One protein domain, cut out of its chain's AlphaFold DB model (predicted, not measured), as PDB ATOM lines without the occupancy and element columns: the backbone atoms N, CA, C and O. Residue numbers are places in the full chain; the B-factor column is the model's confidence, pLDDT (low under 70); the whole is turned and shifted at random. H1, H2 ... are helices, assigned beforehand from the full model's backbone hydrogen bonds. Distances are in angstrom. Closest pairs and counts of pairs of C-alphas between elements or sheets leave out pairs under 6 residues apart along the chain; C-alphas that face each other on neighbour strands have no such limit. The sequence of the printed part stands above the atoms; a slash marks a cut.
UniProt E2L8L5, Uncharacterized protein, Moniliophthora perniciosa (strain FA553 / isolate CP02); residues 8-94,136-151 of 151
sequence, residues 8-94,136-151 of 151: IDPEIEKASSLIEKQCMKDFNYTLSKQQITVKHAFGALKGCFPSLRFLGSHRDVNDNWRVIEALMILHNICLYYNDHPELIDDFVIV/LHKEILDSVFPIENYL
ATOM      1  N   ILE A   8      34.357 -20.351 -57.608       89.44
ATOM      2  CA  ILE A   8      35.567 -20.827 -58.297       89.44
ATOM      3  C   ILE A   8      36.335 -19.653 -58.912       89.44
ATOM      4  O   ILE A   8      35.754 -18.605 -59.193       89.44
ATOM      5  N   ASP A   9      37.627 -19.837 -59.183       88.56
ATOM      6  CA  ASP A   9      38.492 -18.765 -59.698       88.56
ATOM      7  C   ASP A   9      37.929 -18.048 -60.940       88.56
ATOM      8  O   ASP A   9      37.892 -16.817 -60.926       88.56
ATOM      9  N   PRO A  10      37.361 -18.734 -61.957       89.62
ATOM     10  CA  PRO A  10      36.760 -18.050 -63.105       89.62
ATOM     11  C   PRO A  10      35.557 -17.164 -62.750       89.62
ATOM     12  O   PRO A  10      35.276 -16.198 -63.455       89.62
ATOM     13  N   GLU A  11      34.811 -17.492 -61.691       86.31
ATOM     14  CA  GLU A  11      33.695 -16.665 -61.210       86.31
ATOM     15  C   GLU A  11      34.226 -15.410 -60.519       86.31
ATOM     16  O   GLU A  11      33.738 -14.311 -60.780       86.31
ATOM     17  N   ILE A  12      35.268 -15.560 -59.697       88.31
ATOM     18  CA  ILE A  12      35.931 -14.444 -59.014       88.31
ATOM     19  C   ILE A  12      36.603 -13.527 -60.041       88.31
ATOM     20  O   ILE A  12      36.534 -12.308 -59.935       88.31
ATOM     21  N   GLU A  13      37.237 -14.076 -61.073       89.56
ATOM     22  CA  GLU A  13      37.890 -13.284 -62.117       89.56
ATOM     23  C   GLU A  13      36.905 -12.420 -62.909       89.56
ATOM     24  O   GLU A  13      37.235 -11.268 -63.209       89.56
ATOM     25  N   LYS A  14      35.703 -12.951 -63.173       89.88
ATOM     26  CA  LYS A  14      34.596 -12.273 -63.868       89.88
ATOM     27  C   LYS A  14      33.918 -11.171 -63.051       89.88
ATOM     28  O   LYS A  14      33.172 -10.389 -63.636       89.88
ATOM     29  N   ALA A  15      34.149 -11.103 -61.739       87.00
ATOM     30  CA  ALA A  15      33.570 -10.063 -60.896       87.00
ATOM     31  C   ALA A  15      34.000  -8.661 -61.357       87.00
ATOM     32  O   ALA A  15      35.146  -8.434 -61.766       87.00
ATOM     33  N   SER A  16      33.067  -7.715 -61.272       84.25
ATOM     34  CA  SER A  16      33.161  -6.402 -61.923       84.25
ATOM     35  C   SER A  16      34.084  -5.439 -61.178       84.25
ATOM     36  O   SER A  16      34.589  -4.483 -61.766       84.25
ATOM     37  N   SER A  17      34.316  -5.669 -59.883       87.94
ATOM     38  CA  SER A  17      35.123  -4.790 -59.031       87.94
ATOM     39  C   SER A  17      36.076  -5.566 -58.123       87.94
ATOM     40  O   SER A  17      35.842  -6.725 -57.790       87.94
ATOM     41  N   LEU A  18      37.159  -4.912 -57.683       87.88
ATOM     42  CA  LEU A  18      38.067  -5.481 -56.677       87.88
ATOM     43  C   LEU A  18      37.356  -5.750 -55.343       87.88
ATOM     44  O   LEU A  18      37.698  -6.711 -54.661       87.88
ATOM     45  N   ILE A  19      36.355  -4.937 -55.004       89.12
ATOM     46  CA  ILE A  19      35.558  -5.093 -53.784       89.12
ATOM     47  C   ILE A  19      34.706  -6.362 -53.862       89.12
ATOM     48  O   ILE A  19      34.747  -7.185 -52.952       89.12
ATOM     49  N   GLU A  20      34.010  -6.581 -54.978       88.62
ATOM     50  CA  GLU A  20      33.218  -7.797 -55.214       88.62
ATOM     51  C   GLU A  20      34.109  -9.050 -55.171       88.62
ATOM     52  O   GLU A  20      33.765 -10.040 -54.525       88.62
ATOM     53  N   LYS A  21      35.320  -8.974 -55.747       91.19
ATOM     54  CA  LYS A  21      36.325 -10.046 -55.644       91.19
ATOM     55  C   LYS A  21      36.702 -10.350 -54.199       91.19
ATOM     56  O   LYS A  21      36.883 -11.518 -53.859       91.19
ATOM     57  N   GLN A  22      36.852  -9.326 -53.363       90.50
ATOM     58  CA  GLN A  22      37.181  -9.510 -51.953       90.50
ATOM     59  C   GLN A  22      36.006 -10.125 -51.180       90.50
ATOM     60  O   GLN A  22      36.221 -11.090 -50.451       90.50
ATOM     61  N   CYS A  23      34.773  -9.666 -51.420       90.44
ATOM     62  CA  CYS A  23      33.563 -10.228 -50.806       90.44
ATOM     63  C   CYS A  23      33.431 -11.734 -51.097       90.44
ATOM     64  O   CYS A  23      33.222 -12.536 -50.190       90.44
ATOM     65  N   MET A  24      33.627 -12.145 -52.356       91.00
ATOM     66  CA  MET A  24      33.569 -13.559 -52.755       91.00
ATOM     67  C   MET A  24      34.661 -14.407 -52.080       91.00
ATOM     68  O   MET A  24      34.414 -15.552 -51.697       91.00
ATOM     69  N   LYS A  25      35.872 -13.859 -51.906       91.75
ATOM     70  CA  LYS A  25      36.969 -14.543 -51.200       91.75
ATOM     71  C   LYS A  25      36.682 -14.704 -49.708       91.75
ATOM     72  O   LYS A  25      36.911 -15.785 -49.165       91.75
ATOM     73  N   ASP A  26      36.152 -13.673 -49.064       91.62
ATOM     74  CA  ASP A  26      35.816 -13.711 -47.637       91.62
ATOM     75  C   ASP A  26      34.639 -14.652 -47.361       91.62
ATOM     76  O   ASP A  26      34.648 -15.396 -46.371       91.62
ATOM     77  N   PHE A  27      33.683 -14.712 -48.292       91.75
ATOM     78  CA  PHE A  27      32.637 -15.726 -48.299       91.75
ATOM     79  C   PHE A  27      33.222 -17.137 -48.372       91.75
ATOM     80  O   PHE A  27      32.920 -17.965 -47.511       91.75
ATOM     81  N   ASN A  28      34.110 -17.410 -49.333       93.25
ATOM     82  CA  ASN A  28      34.762 -18.716 -49.461       93.25
ATOM     83  C   ASN A  28      35.528 -19.106 -48.194       93.25
ATOM     84  O   ASN A  28      35.444 -20.252 -47.744       93.25
ATOM     85  N   TYR A  29      36.264 -18.159 -47.608       92.56
ATOM     86  CA  TYR A  29      37.002 -18.373 -46.367       92.56
ATOM     87  C   TYR A  29      36.061 -18.731 -45.209       92.56
ATOM     88  O   TYR A  29      36.280 -19.719 -44.507       92.56
ATOM     89  N   THR A  30      34.979 -17.972 -45.042       91.00
ATOM     90  CA  THR A  30      34.003 -18.175 -43.963       91.00
ATOM     91  C   THR A  30      33.236 -19.479 -44.128       91.00
ATOM     92  O   THR A  30      33.101 -20.236 -43.164       91.00
ATOM     93  N   LEU A  31      32.808 -19.795 -45.352       90.06
ATOM     94  CA  LEU A  31      32.167 -21.065 -45.673       90.06
ATOM     95  C   LEU A  31      33.098 -22.242 -45.358       90.06
ATOM     96  O   LEU A  31      32.685 -23.194 -44.699       90.06
ATOM     97  N   SER A  32      34.366 -22.154 -45.764       90.56
ATOM     98  CA  SER A  32      35.367 -23.194 -45.494       90.56
ATOM     99  C   SER A  32      35.612 -23.369 -43.995       90.56
ATOM    100  O   SER A  32      35.636 -24.494 -43.498       90.56
ATOM    101  N   LYS A  33      35.730 -22.264 -43.248       90.94
ATOM    102  CA  LYS A  33      35.873 -22.285 -41.787       90.94
ATOM    103  C   LYS A  33      34.687 -22.984 -41.122       90.94
ATOM    104  O   LYS A  33      34.893 -23.865 -40.292       90.94
ATOM    105  N   GLN A  34      33.461 -22.648 -41.525       89.50
ATOM    106  CA  GLN A  34      32.255 -23.281 -40.994       89.50
ATOM    107  C   GLN A  34      32.201 -24.776 -41.336       89.50
ATOM    108  O   GLN A  34      31.884 -25.593 -40.473       89.50
ATOM    109  N   GLN A  35      32.550 -25.158 -42.568       89.62
ATOM    110  CA  GLN A  35      32.625 -26.565 -42.969       89.62
ATOM    111  C   GLN A  35      33.636 -27.345 -42.128       89.62
ATOM    112  O   GLN A  35      33.343 -28.468 -41.724       89.62
ATOM    113  N   ILE A  36      34.804 -26.766 -41.836       88.44
ATOM    114  CA  ILE A  36      35.808 -27.377 -40.957       88.44
ATOM    115  C   ILE A  36      35.224 -27.599 -39.556       88.44
ATOM    116  O   ILE A  36      35.328 -28.703 -39.026       88.44
ATOM    117  N   THR A  37      34.544 -26.604 -38.979       89.44
ATOM    118  CA  THR A  37      33.875 -26.743 -37.673       89.44
ATOM    119  C   THR A  37      32.845 -27.871 -37.672       89.44
ATOM    120  O   THR A  37      32.866 -28.717 -36.779       89.44
ATOM    121  N   VAL A  38      31.981 -27.933 -38.689       87.56
ATOM    122  CA  VAL A  38      30.991 -29.012 -38.829       87.56
ATOM    123  C   VAL A  38      31.691 -30.366 -38.962       87.56
ATOM    124  O   VAL A  38      31.346 -31.305 -38.248       87.56
ATOM    125  N   LYS A  39      32.726 -30.475 -39.805       87.81
ATOM    126  CA  LYS A  39      33.515 -31.707 -39.958       87.81
ATOM    127  C   LYS A  39      34.116 -32.168 -38.633       87.81
ATOM    128  O   LYS A  39      34.029 -33.353 -38.329       87.81
ATOM    129  N   HIS A  40      34.672 -31.262 -37.830       87.19
ATOM    130  CA  HIS A  40      35.198 -31.606 -36.508       87.19
ATOM    131  C   HIS A  40      34.105 -32.095 -35.553       87.19
ATOM    132  O   HIS A  40      34.302 -33.122 -34.908       87.19
ATOM    133  N   ALA A  41      32.947 -31.430 -35.499       88.56
ATOM    134  CA  ALA A  41      31.831 -31.854 -34.649       88.56
ATOM    135  C   ALA A  41      31.336 -33.265 -35.016       88.56
ATOM    136  O   ALA A  41      31.196 -34.131 -34.151       88.56
ATOM    137  N   PHE A  42      31.153 -33.535 -36.312       87.31
ATOM    138  CA  PHE A  42      30.787 -34.868 -36.799       87.31
ATOM    139  C   PHE A  42      31.908 -35.899 -36.612       87.31
ATOM    140  O   PHE A  42      31.624 -37.068 -36.356       87.31
ATOM    141  N   GLY A  43      33.173 -35.490 -36.719       86.19
ATOM    142  CA  GLY A  43      34.330 -36.335 -36.428       86.19
ATOM    143  C   GLY A  43      34.344 -36.790 -34.969       86.19
ATOM    144  O   GLY A  43      34.467 -37.983 -34.706       86.19
ATOM    145  N   ALA A  44      34.122 -35.862 -34.034       86.44
ATOM    146  CA  ALA A  44      34.008 -36.167 -32.610       86.44
ATOM    147  C   ALA A  44      32.837 -37.121 -32.330       86.44
ATOM    148  O   ALA A  44      33.028 -38.150 -31.688       86.44
ATOM    149  N   LEU A  45      31.657 -36.853 -32.904       89.94
ATOM    150  CA  LEU A  45      30.496 -37.743 -32.797       89.94
ATOM    151  C   LEU A  45      30.779 -39.158 -33.312       89.94
ATOM    152  O   LEU A  45      30.420 -40.127 -32.656       89.94
ATOM    153  N   LYS A  46      31.427 -39.300 -34.474       86.75
ATOM    154  CA  LYS A  46      31.809 -40.615 -35.024       86.75
ATOM    155  C   LYS A  46      32.876 -41.320 -34.182       86.75
ATOM    156  O   LYS A  46      32.962 -42.546 -34.236       86.75
ATOM    157  N   GLY A  47      33.697 -40.560 -33.457       84.31
ATOM    158  CA  GLY A  47      34.615 -41.077 -32.447       84.31
ATOM    159  C   GLY A  47      33.860 -41.647 -31.249       84.31
ATOM    160  O   GLY A  47      34.139 -42.772 -30.852       84.31
ATOM    161  N   CYS A  48      32.853 -40.922 -30.749       86.00
ATOM    162  CA  CYS A  48      32.029 -41.373 -29.626       86.00
ATOM    163  C   CYS A  48      31.088 -42.531 -29.979       86.00
ATOM    164  O   CYS A  48      30.853 -43.426 -29.174       86.00
ATOM    165  N   PHE A  49      30.565 -42.531 -31.203       87.62
ATOM    166  CA  PHE A  49      29.587 -43.503 -31.679       87.62
ATOM    167  C   PHE A  49      30.062 -44.123 -33.001       87.62
ATOM    168  O   PHE A  49      29.650 -43.683 -34.080       87.62
ATOM    169  N   PRO A  50      30.896 -45.182 -32.957       84.12
ATOM    170  CA  PRO A  50      31.423 -45.826 -34.163       84.12
ATOM    171  C   PRO A  50      30.343 -46.345 -35.123       84.12
ATOM    172  O   PRO A  50      30.581 -46.431 -36.328       84.12
ATOM    173  N   SER A  51      29.139 -46.645 -34.620       84.00
ATOM    174  CA  SER A  51      27.986 -47.051 -35.434       84.00
ATOM    175  C   SER A  51      27.568 -45.989 -36.461       84.00
ATOM    176  O   SER A  51      27.063 -46.344 -37.526       84.00
ATOM    177  N   LEU A  52      27.857 -44.704 -36.217       85.25
ATOM    178  CA  LEU A  52      27.591 -43.614 -37.164       85.25
ATOM    179  C   LEU A  52      28.416 -43.716 -38.454       85.25
ATOM    180  O   LEU A  52      28.106 -43.043 -39.433       85.25
ATOM    181  N   ARG A  53      29.446 -44.569 -38.504       80.19
ATOM    182  CA  ARG A  53      30.180 -44.872 -39.748       80.19
ATOM    183  C   ARG A  53      29.326 -45.618 -40.772       80.19
ATOM    184  O   ARG A  53      29.630 -45.569 -41.957       80.19
ATOM    185  N   PHE A  54      28.269 -46.287 -40.315       81.44
ATOM    186  CA  PHE A  54      27.320 -47.007 -41.162       81.44
ATOM    187  C   PHE A  54      26.090 -46.166 -41.517       81.44
ATOM    188  O   PHE A  54      25.180 -46.663 -42.179       81.44
ATOM    189  N   LEU A  55      26.054 -44.899 -41.088       81.56
ATOM    190  CA  LEU A  55      25.008 -43.962 -41.469       81.56
ATOM    191  C   LEU A  55      25.165 -43.630 -42.961       81.56
ATOM    192  O   LEU A  55      26.042 -42.861 -43.357       81.56
ATOM    193  N   GLY A  56      24.353 -44.285 -43.788       77.06
ATOM    194  CA  GLY A  56      24.289 -44.048 -45.227       77.06
ATOM    195  C   GLY A  56      23.456 -42.816 -45.578       77.06
ATOM    196  O   GLY A  56      22.817 -42.205 -44.725       77.06
ATOM    197  N   SER A  57      23.435 -42.474 -46.864       73.56
ATOM    198  CA  SER A  57      22.549 -41.424 -47.368       73.56
ATOM    199  C   SER A  57      21.093 -41.901 -47.337       73.56
ATOM    200  O   SER A  57      20.774 -42.955 -47.898       73.56
ATOM    201  N   HIS A  58      20.203 -41.145 -46.687       73.75
ATOM    202  CA  HIS A  58      18.768 -41.419 -46.747       73.75
ATOM    203  C   HIS A  58      18.199 -40.940 -48.085       73.75
ATOM    204  O   HIS A  58      18.586 -39.890 -48.601       73.75
ATOM    205  N   ARG A  59      17.251 -41.709 -48.638       71.38
ATOM    206  CA  ARG A  59      16.577 -41.372 -49.904       71.38
ATOM    207  C   ARG A  59      15.667 -40.145 -49.778       71.38
ATOM    208  O   ARG A  59      15.451 -39.465 -50.773       71.38
ATOM    209  N   ASP A  60      15.155 -39.874 -48.576       78.75
ATOM    210  CA  ASP A  60      14.356 -38.688 -48.265       78.75
ATOM    211  C   ASP A  60      15.235 -37.604 -47.619       78.75
ATOM    212  O   ASP A  60      15.936 -37.832 -46.629       78.75
ATOM    213  N   VAL A  61      15.181 -36.395 -48.176       76.69
ATOM    214  CA  VAL A  61      15.876 -35.214 -47.655       76.69
ATOM    215  C   VAL A  61      15.361 -34.835 -46.261       76.69
ATOM    216  O   VAL A  61      16.151 -34.393 -45.429       76.69
ATOM    217  N   ASN A  62      14.076 -35.048 -45.967       81.25
ATOM    218  CA  ASN A  62      13.509 -34.775 -44.643       81.25
ATOM    219  C   ASN A  62      14.104 -35.683 -43.564       81.25
ATOM    220  O   ASN A  62      14.352 -35.233 -42.445       81.25
ATOM    221  N   ASP A  63      14.376 -36.943 -43.903       82.62
ATOM    222  CA  ASP A  63      15.029 -37.873 -42.985       82.62
ATOM    223  C   ASP A  63      16.472 -37.441 -42.710       82.62
ATOM    224  O   ASP A  63      16.892 -37.431 -41.555       82.62
ATOM    225  N   ASN A  64      17.201 -36.976 -43.732       81.31
ATOM    226  CA  ASN A  64      18.545 -36.422 -43.539       81.31
ATOM    227  C   ASN A  64      18.536 -35.223 -42.573       81.31
ATOM    228  O   ASN A  64      19.392 -35.143 -41.693       81.31
ATOM    229  N   TRP A  65      17.553 -34.320 -42.678       85.00
ATOM    230  CA  TRP A  65      17.424 -33.188 -41.750       85.00
ATOM    231  C   TRP A  65      17.171 -33.624 -40.307       85.00
ATOM    232  O   TRP A  65      17.830 -33.121 -39.397       85.00
ATOM    233  N   ARG A  66      16.275 -34.593 -40.093       88.25
ATOM    234  CA  ARG A  66      15.998 -35.147 -38.756       88.25
ATOM    235  C   ARG A  66      17.221 -35.822 -38.151       88.25
ATOM    236  O   ARG A  66      17.479 -35.684 -36.960       88.25
ATOM    237  N   VAL A  67      17.986 -36.536 -38.973       89.12
ATOM    238  CA  VAL A  67      19.236 -37.170 -38.548       89.12
ATOM    239  C   VAL A  67      20.266 -36.117 -38.150       89.12
ATOM    240  O   VAL A  67      20.863 -36.238 -37.084       89.12
ATOM    241  N   ILE A  68      20.445 -35.060 -38.947       88.19
ATOM    242  CA  ILE A  68      21.348 -33.951 -38.604       88.19
ATOM    243  C   ILE A  68      20.929 -33.309 -37.276       88.19
ATOM    244  O   ILE A  68      21.773 -33.120 -36.404       88.19
ATOM    245  N   GLU A  69      19.641 -33.018 -37.087       91.94
ATOM    246  CA  GLU A  69      19.122 -32.444 -35.841       91.94
ATOM    247  C   GLU A  69      19.393 -33.353 -34.633       91.94
ATOM    248  O   GLU A  69      19.934 -32.899 -33.622       91.94
ATOM    249  N   ALA A  70      19.110 -34.652 -34.755       93.00
ATOM    250  CA  ALA A  70      19.395 -35.628 -33.708       93.00
ATOM    251  C   ALA A  70      20.894 -35.693 -33.366       93.00
ATOM    252  O   ALA A  70      21.259 -35.766 -32.192       93.00
ATOM    253  N   LEU A  71      21.773 -35.614 -34.371       92.31
ATOM    254  CA  LEU A  71      23.223 -35.593 -34.173       92.31
ATOM    255  C   LEU A  71      23.696 -34.309 -33.481       92.31
ATOM    256  O   LEU A  71      24.569 -34.379 -32.620       92.31
ATOM    257  N   MET A  72      23.093 -33.157 -33.781       91.62
ATOM    258  CA  MET A  72      23.384 -31.907 -33.070       91.62
ATOM    259  C   MET A  72      22.962 -31.976 -31.596       91.62
ATOM    260  O   MET A  72      23.711 -31.543 -30.720       91.62
ATOM    261  N   ILE A  73      21.795 -32.561 -31.301       94.12
ATOM    262  CA  ILE A  73      21.347 -32.796 -29.919       94.12
ATOM    263  C   ILE A  73      22.332 -33.723 -29.199       94.12
ATOM    264  O   ILE A  73      22.768 -33.414 -28.090       94.12
ATOM    265  N   LEU A  74      22.724 -34.825 -29.840       93.06
ATOM    266  CA  LEU A  74      23.677 -35.780 -29.278       93.06
ATOM    267  C   LEU A  74      25.045 -35.138 -29.016       93.06
ATOM    268  O   LEU A  74      25.631 -35.359 -27.960       93.06
ATOM    269  N   HIS A  75      25.521 -34.285 -29.925       91.62
ATOM    270  CA  HIS A  75      26.763 -33.535 -29.747       91.62
ATOM    271  C   HIS A  75      26.710 -32.649 -28.503       91.62
ATOM    272  O   HIS A  75      27.638 -32.657 -27.696       91.62
ATOM    273  N   ASN A  76      25.601 -31.932 -28.307       91.12
ATOM    274  CA  ASN A  76      25.411 -31.087 -27.132       91.12
ATOM    275  C   ASN A  76      25.377 -31.904 -25.833       91.12
ATOM    276  O   ASN A  76      25.910 -31.453 -24.821       91.12
ATOM    277  N   ILE A  77      24.793 -33.107 -25.856       93.12
ATOM    278  CA  ILE A  77      24.819 -34.034 -24.716       93.12
ATOM    279  C   ILE A  77      26.261 -34.452 -24.405       93.12
ATOM    280  O   ILE A  77      26.671 -34.356 -23.249       93.12
ATOM    281  N   CYS A  78      27.053 -34.843 -25.410       90.44
ATOM    282  CA  CYS A  78      28.469 -35.171 -25.214       90.44
ATOM    283  C   CYS A  78      29.243 -33.991 -24.615       90.44
ATOM    284  O   CYS A  78      29.961 -34.166 -23.635       90.44
ATOM    285  N   LEU A  79      29.047 -32.770 -25.128       89.06
ATOM    286  CA  LEU A  79      29.677 -31.574 -24.561       89.06
ATOM    287  C   LEU A  79      29.272 -31.338 -23.100       89.06
ATOM    288  O   LEU A  79      30.126 -31.022 -22.275       89.06
ATOM    289  N   TYR A  80      27.989 -31.509 -22.766       93.81
ATOM    290  CA  TYR A  80      27.474 -31.310 -21.410       93.81
ATOM    291  C   TYR A  80      28.090 -32.283 -20.399       93.81
ATOM    292  O   TYR A  80      28.450 -31.879 -19.294       93.81
ATOM    293  N   TYR A  81      28.244 -33.551 -20.782       91.00
ATOM    294  CA  TYR A  81      28.864 -34.573 -19.935       91.00
ATOM    295  C   TYR A  81      30.396 -34.612 -20.036       91.00
ATOM    296  O   TYR A  81      31.020 -35.431 -19.367       91.00
ATOM    297  N   ASN A  82      31.005 -33.702 -20.810       87.12
ATOM    298  CA  ASN A  82      32.441 -33.685 -21.101       87.12
ATOM    299  C   ASN A  82      32.933 -35.036 -21.659       87.12
ATOM    300  O   ASN A  82      34.004 -35.530 -21.303       87.12
ATOM    301  N   ASP A  83      32.101 -35.627 -22.512       85.69
ATOM    302  CA  ASP A  83      32.290 -36.930 -23.126       85.69
ATOM    303  C   ASP A  83      33.141 -36.748 -24.386       85.69
ATOM    304  O   ASP A  83      32.683 -36.224 -25.408       85.69
ATOM    305  N   HIS A  84      34.415 -37.123 -24.282       81.62
ATOM    306  CA  HIS A  84      35.393 -36.966 -25.355       81.62
ATOM    307  C   HIS A  84      35.704 -38.319 -25.979       81.62
ATOM    308  O   HIS A  84      35.860 -39.300 -25.253       81.62
ATOM    309  N   PRO A  85      35.876 -38.384 -27.307       79.69
ATOM    310  CA  PRO A  85      36.138 -39.647 -27.982       79.69
ATOM    311  C   PRO A  85      37.443 -40.305 -27.505       79.69
ATOM    312  O   PRO A  85      37.532 -41.525 -27.483       79.69
ATOM    313  N   GLU A  86      38.417 -39.515 -27.042       78.81
ATOM    314  CA  GLU A  86      39.684 -39.980 -26.458       78.81
ATOM    315  C   GLU A  86      39.522 -40.750 -25.136       78.81
ATOM    316  O   GLU A  86      40.448 -41.440 -24.716       78.81
ATOM    317  N   LEU A  87      38.372 -40.621 -24.466       76.94
ATOM    318  CA  LEU A  87      38.087 -41.261 -23.177       76.94
ATOM    319  C   LEU A  87      37.413 -42.632 -23.324       76.94
ATOM    320  O   LEU A  87      37.145 -43.289 -22.321       76.94
ATOM    321  N   ILE A  88      37.114 -43.051 -24.555       75.50
ATOM    322  CA  ILE A  88      36.426 -44.306 -24.848       75.50
ATOM    323  C   ILE A  88      37.469 -45.390 -25.115       75.50
ATOM    324  O   ILE A  88      38.349 -45.223 -25.964       75.50
ATOM    325  N   ASP A  89      37.351 -46.511 -24.403       60.25
ATOM    326  CA  ASP A  89      38.165 -47.699 -24.657       60.25
ATOM    327  C   ASP A  89      37.988 -48.137 -26.124       60.25
ATOM    328  O   ASP A  89      36.873 -48.185 -26.642       60.25
ATOM    329  N   ASP A  90      39.099 -48.420 -26.809       64.38
ATOM    330  CA  ASP A  90      39.181 -48.694 -28.254       64.38
ATOM    331  C   ASP A  90      38.987 -47.483 -29.192       64.38
ATOM    332  O   ASP A  90      38.671 -47.650 -30.378       64.38
ATOM    333  N   PHE A  91      39.234 -46.251 -28.726       61.53
ATOM    334  CA  PHE A  91      39.286 -45.086 -29.614       61.53
ATOM    335  C   PHE A  91      40.339 -45.257 -30.723       61.53
ATOM    336  O   PHE A  91      41.550 -45.154 -30.515       61.53
ATOM    337  N   VAL A  92      39.864 -45.474 -31.950       62.09
ATOM    338  CA  VAL A  92      40.695 -45.457 -33.155       62.09
ATOM    339  C   VAL A  92      40.616 -44.066 -33.773       62.09
ATOM    340  O   VAL A  92      39.545 -43.667 -34.247       62.09
ATOM    341  N   ILE A  93      41.756 -43.365 -33.846       60.31
ATOM    342  CA  ILE A  93      41.912 -42.169 -34.686       60.31
ATOM    343  C   ILE A  93      41.739 -42.611 -36.138       60.31
ATOM    344  O   ILE A  93      42.685 -43.022 -36.811       60.31
ATOM    345  N   VAL A  94      40.509 -42.551 -36.633       57.47
ATOM    346  CA  VAL A  94      40.251 -42.696 -38.057       57.47
ATOM    347  C   VAL A  94      40.456 -41.327 -38.666       57.47
ATOM    348  O   VAL A  94      39.544 -40.507 -38.734       57.47
ATOM    349  N   LEU A 136      20.008 -17.281 -55.808       85.31
ATOM    350  CA  LEU A 136      20.032 -17.548 -54.371       85.31
ATOM    351  C   LEU A 136      21.445 -17.408 -53.795       85.31
ATOM    352  O   LEU A 136      21.630 -16.820 -52.735       85.31
ATOM    353  N   HIS A 137      22.456 -17.918 -54.500       86.06
ATOM    354  CA  HIS A 137      23.843 -17.810 -54.060       86.06
ATOM    355  C   HIS A 137      24.289 -16.345 -53.944       86.06
ATOM    356  O   HIS A 137      24.928 -15.977 -52.959       86.06
ATOM    357  N   LYS A 138      23.897 -15.499 -54.904       85.19
ATOM    358  CA  LYS A 138      24.172 -14.060 -54.855       85.19
ATOM    359  C   LYS A 138      23.418 -13.358 -53.725       85.19
ATOM    360  O   LYS A 138      24.024 -12.594 -52.991       85.19
ATOM    361  N   GLU A 139      22.135 -13.667 -53.536       88.25
ATOM    362  CA  GLU A 139      21.337 -13.121 -52.427       88.25
ATOM    363  C   GLU A 139      21.967 -13.448 -51.060       88.25
ATOM    364  O   GLU A 139      22.002 -12.601 -50.168       88.25
ATOM    365  N   ILE A 140      22.523 -14.654 -50.898       87.12
ATOM    366  CA  ILE A 140      23.226 -15.046 -49.671       87.12
ATOM    367  C   ILE A 140      24.562 -14.310 -49.531       87.12
ATOM    368  O   ILE A 140      24.880 -13.860 -48.431       87.12
ATOM    369  N   LEU A 141      25.332 -14.163 -50.615       87.00
ATOM    370  CA  LEU A 141      26.565 -13.373 -50.596       87.00
ATOM    371  C   LEU A 141      26.280 -11.939 -50.135       87.00
ATOM    372  O   LEU A 141      26.896 -11.494 -49.173       87.00
ATOM    373  N   ASP A 142      25.308 -11.268 -50.755       87.81
ATOM    374  CA  ASP A 142      24.954  -9.878 -50.450       87.81
ATOM    375  C   ASP A 142      24.411  -9.731 -49.014       87.81
ATOM    376  O   ASP A 142      24.647  -8.723 -48.351       87.81
ATOM    377  N   SER A 143      23.717 -10.752 -48.496       87.88
ATOM    378  CA  SER A 143      23.210 -10.753 -47.119       87.88
ATOM    379  C   SER A 143      24.299 -10.954 -46.064       87.88
ATOM    380  O   SER A 143      24.170 -10.413 -44.966       87.88
ATOM    381  N   VAL A 144      25.305 -11.792 -46.328       85.75
ATOM    382  CA  VAL A 144      26.333 -12.160 -45.336       85.75
ATOM    383  C   VAL A 144      27.560 -11.250 -45.446       85.75
ATOM    384  O   VAL A 144      28.175 -10.922 -44.432       85.75
ATOM    385  N   PHE A 145      27.886 -10.806 -46.659       87.00
ATOM    386  CA  PHE A 145      29.001  -9.920 -46.992       87.00
ATOM    387  C   PHE A 145      28.500  -8.717 -47.804       87.00
ATOM    388  O   PHE A 145      28.795  -8.614 -48.997       87.00
ATOM    389  N   PRO A 146      27.741  -7.802 -47.177       86.38
ATOM    390  CA  PRO A 146      27.250  -6.616 -47.859       86.38
ATOM    391  C   PRO A 146      28.426  -5.732 -48.294       86.38
ATOM    392  O   PRO A 146      29.370  -5.505 -47.531       86.38
ATOM    393  N   ILE A 147      28.370  -5.238 -49.533       82.44
ATOM    394  CA  ILE A 147      29.446  -4.461 -50.171       82.44
ATOM    395  C   ILE A 147      29.756  -3.188 -49.372       82.44
ATOM    396  O   ILE A 147      30.899  -2.739 -49.352       82.44
ATOM    397  N   GLU A 148      28.772  -2.635 -48.660       84.50
ATOM    398  CA  GLU A 148      28.935  -1.453 -47.812       84.50
ATOM    399  C   GLU A 148      29.963  -1.653 -46.692       84.50
ATOM    400  O   GLU A 148      30.582  -0.684 -46.261       84.50
ATOM    401  N   ASN A 149      30.199  -2.894 -46.256       83.19
ATOM    402  CA  ASN A 149      31.214  -3.205 -45.244       83.19
ATOM    403  C   ASN A 149      32.654  -3.112 -45.780       83.19
ATOM    404  O   ASN A 149      33.601  -3.236 -45.003       83.19
ATOM    405  N   TYR A 150      32.823  -2.922 -47.091       79.50
ATOM    406  CA  TYR A 150      34.107  -2.895 -47.793       79.50
ATOM    407  C   TYR A 150      34.415  -1.540 -48.454       79.50
ATOM    408  O   TYR A 150      35.420  -1.433 -49.163       79.50
ATOM    409  N   LEU A 151      33.548  -0.537 -48.258       72.88
ATOM    410  CA  LEU A 151      33.687   0.828 -48.783       72.88
ATOM    411  C   LEU A 151      34.469   1.755 -47.844       72.88
ATOM    412  O   LEU A 151      34.358   1.601 -46.607       72.88
TER     413      LEU A 151
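AT A GLANCE: This is residues 8 to 94 and 136 to 151 of the 151 residues of an uncharacterized protein of Moniliophthora perniciosa (strain FA553 / isolate CP02) (UniProt E2L8L5). One long straight helix, H2, is the spine of an elongated dumbbell-like model, with smaller parts gathered at its two ends and the stretch between them bare. At one end the short helix H1 folds back along H2, while H5 and H6 pack on H2 apart from H1; at the other end the second-longest helix, H4, crosses H2 steeply, and little H3 makes a corner with it. The printed part has 103 residues with six named helices, H1 to H6 in chain order, and no named strand; the class is all helix. It is only just loose, close to extended, with a radius of gyration of the C-alphas of 18.9 A and spans of 55 by 31 by 24 A.

IN THESE COORDINATES: H2, residues 18 to 48, is 45.3 A long, from C-alpha 18 at (38.067, -5.481, -56.677) to C-alpha 48 at (32.029, -41.373, -29.626). Before it comes H1, residues 9 to 14, 8.6 A long. After it come H3, residues 50 to 54, 8.2 A long, and H4, residues 61 to 81, 30.6 A long. H5, residues 136 to 144, spans 12.3 A, and H6, residues 147 to 150, spans 5.5 A, ending with C-alpha 150 at (34.107, -2.895, -47.793).

HOW THE PARTS SIT: H2 is the hub, touching the five other helices. H1 and H2 form a helical hairpin at a shallow tilt of 27 degrees, opposite ways; their closest C-alphas, of Ile 12 and Lys 21, are 5.6 A apart. H5 touches H2 about perpendicular, at 86 degrees, with the closest C-alphas, of Phe 27 and Leu 141, 6.9 A apart. H6 touches H2, where the closest C-alphas, of Ile 19 and Tyr 150, are 6.5 A apart. Residues 31 to 37 of H2 stand free. Beyond them, residues 41 to 45 of H2 touch residues 71 to 75 of H4, the closest C-alphas being those of Leu 45 and His 75, 6.4 A apart, at a steep tilt of 69 degrees, the same way, only just short of about perpendicular. H2 and H3 only just touch, only at the corner by their link, with 3 pairs of C-alphas within 8 A; the closest, of Lys 46 and Leu 52, are 5.6 A apart. Helix packing is mostly crossed, only just: of 3 touching pairs with a tilt, 1 is shallow. H3 and H4 are apart, and H5 and H6 meet only through their link. In H1, H2, H4 and H5 every O i to N i+4 pair is within hydrogen-bond range; in H3 it is 0 of 1, with 2 of 2 O i to N i+3 pairs, and H6 is too short for an i+4 pair.

THE WHOLE: The C-alphas farthest apart, of Ser 16 and Asp 89, are 55.9 A apart. Residues 95 to 135 are not printed, and C-alphas 94 and 136 are 36.2 A apart across the cut. Of the links printed whole, H3 to H4 is short and the others are tight. Mean pLDDT of the printed part is 85.1; residues 89 to 94 are under 70.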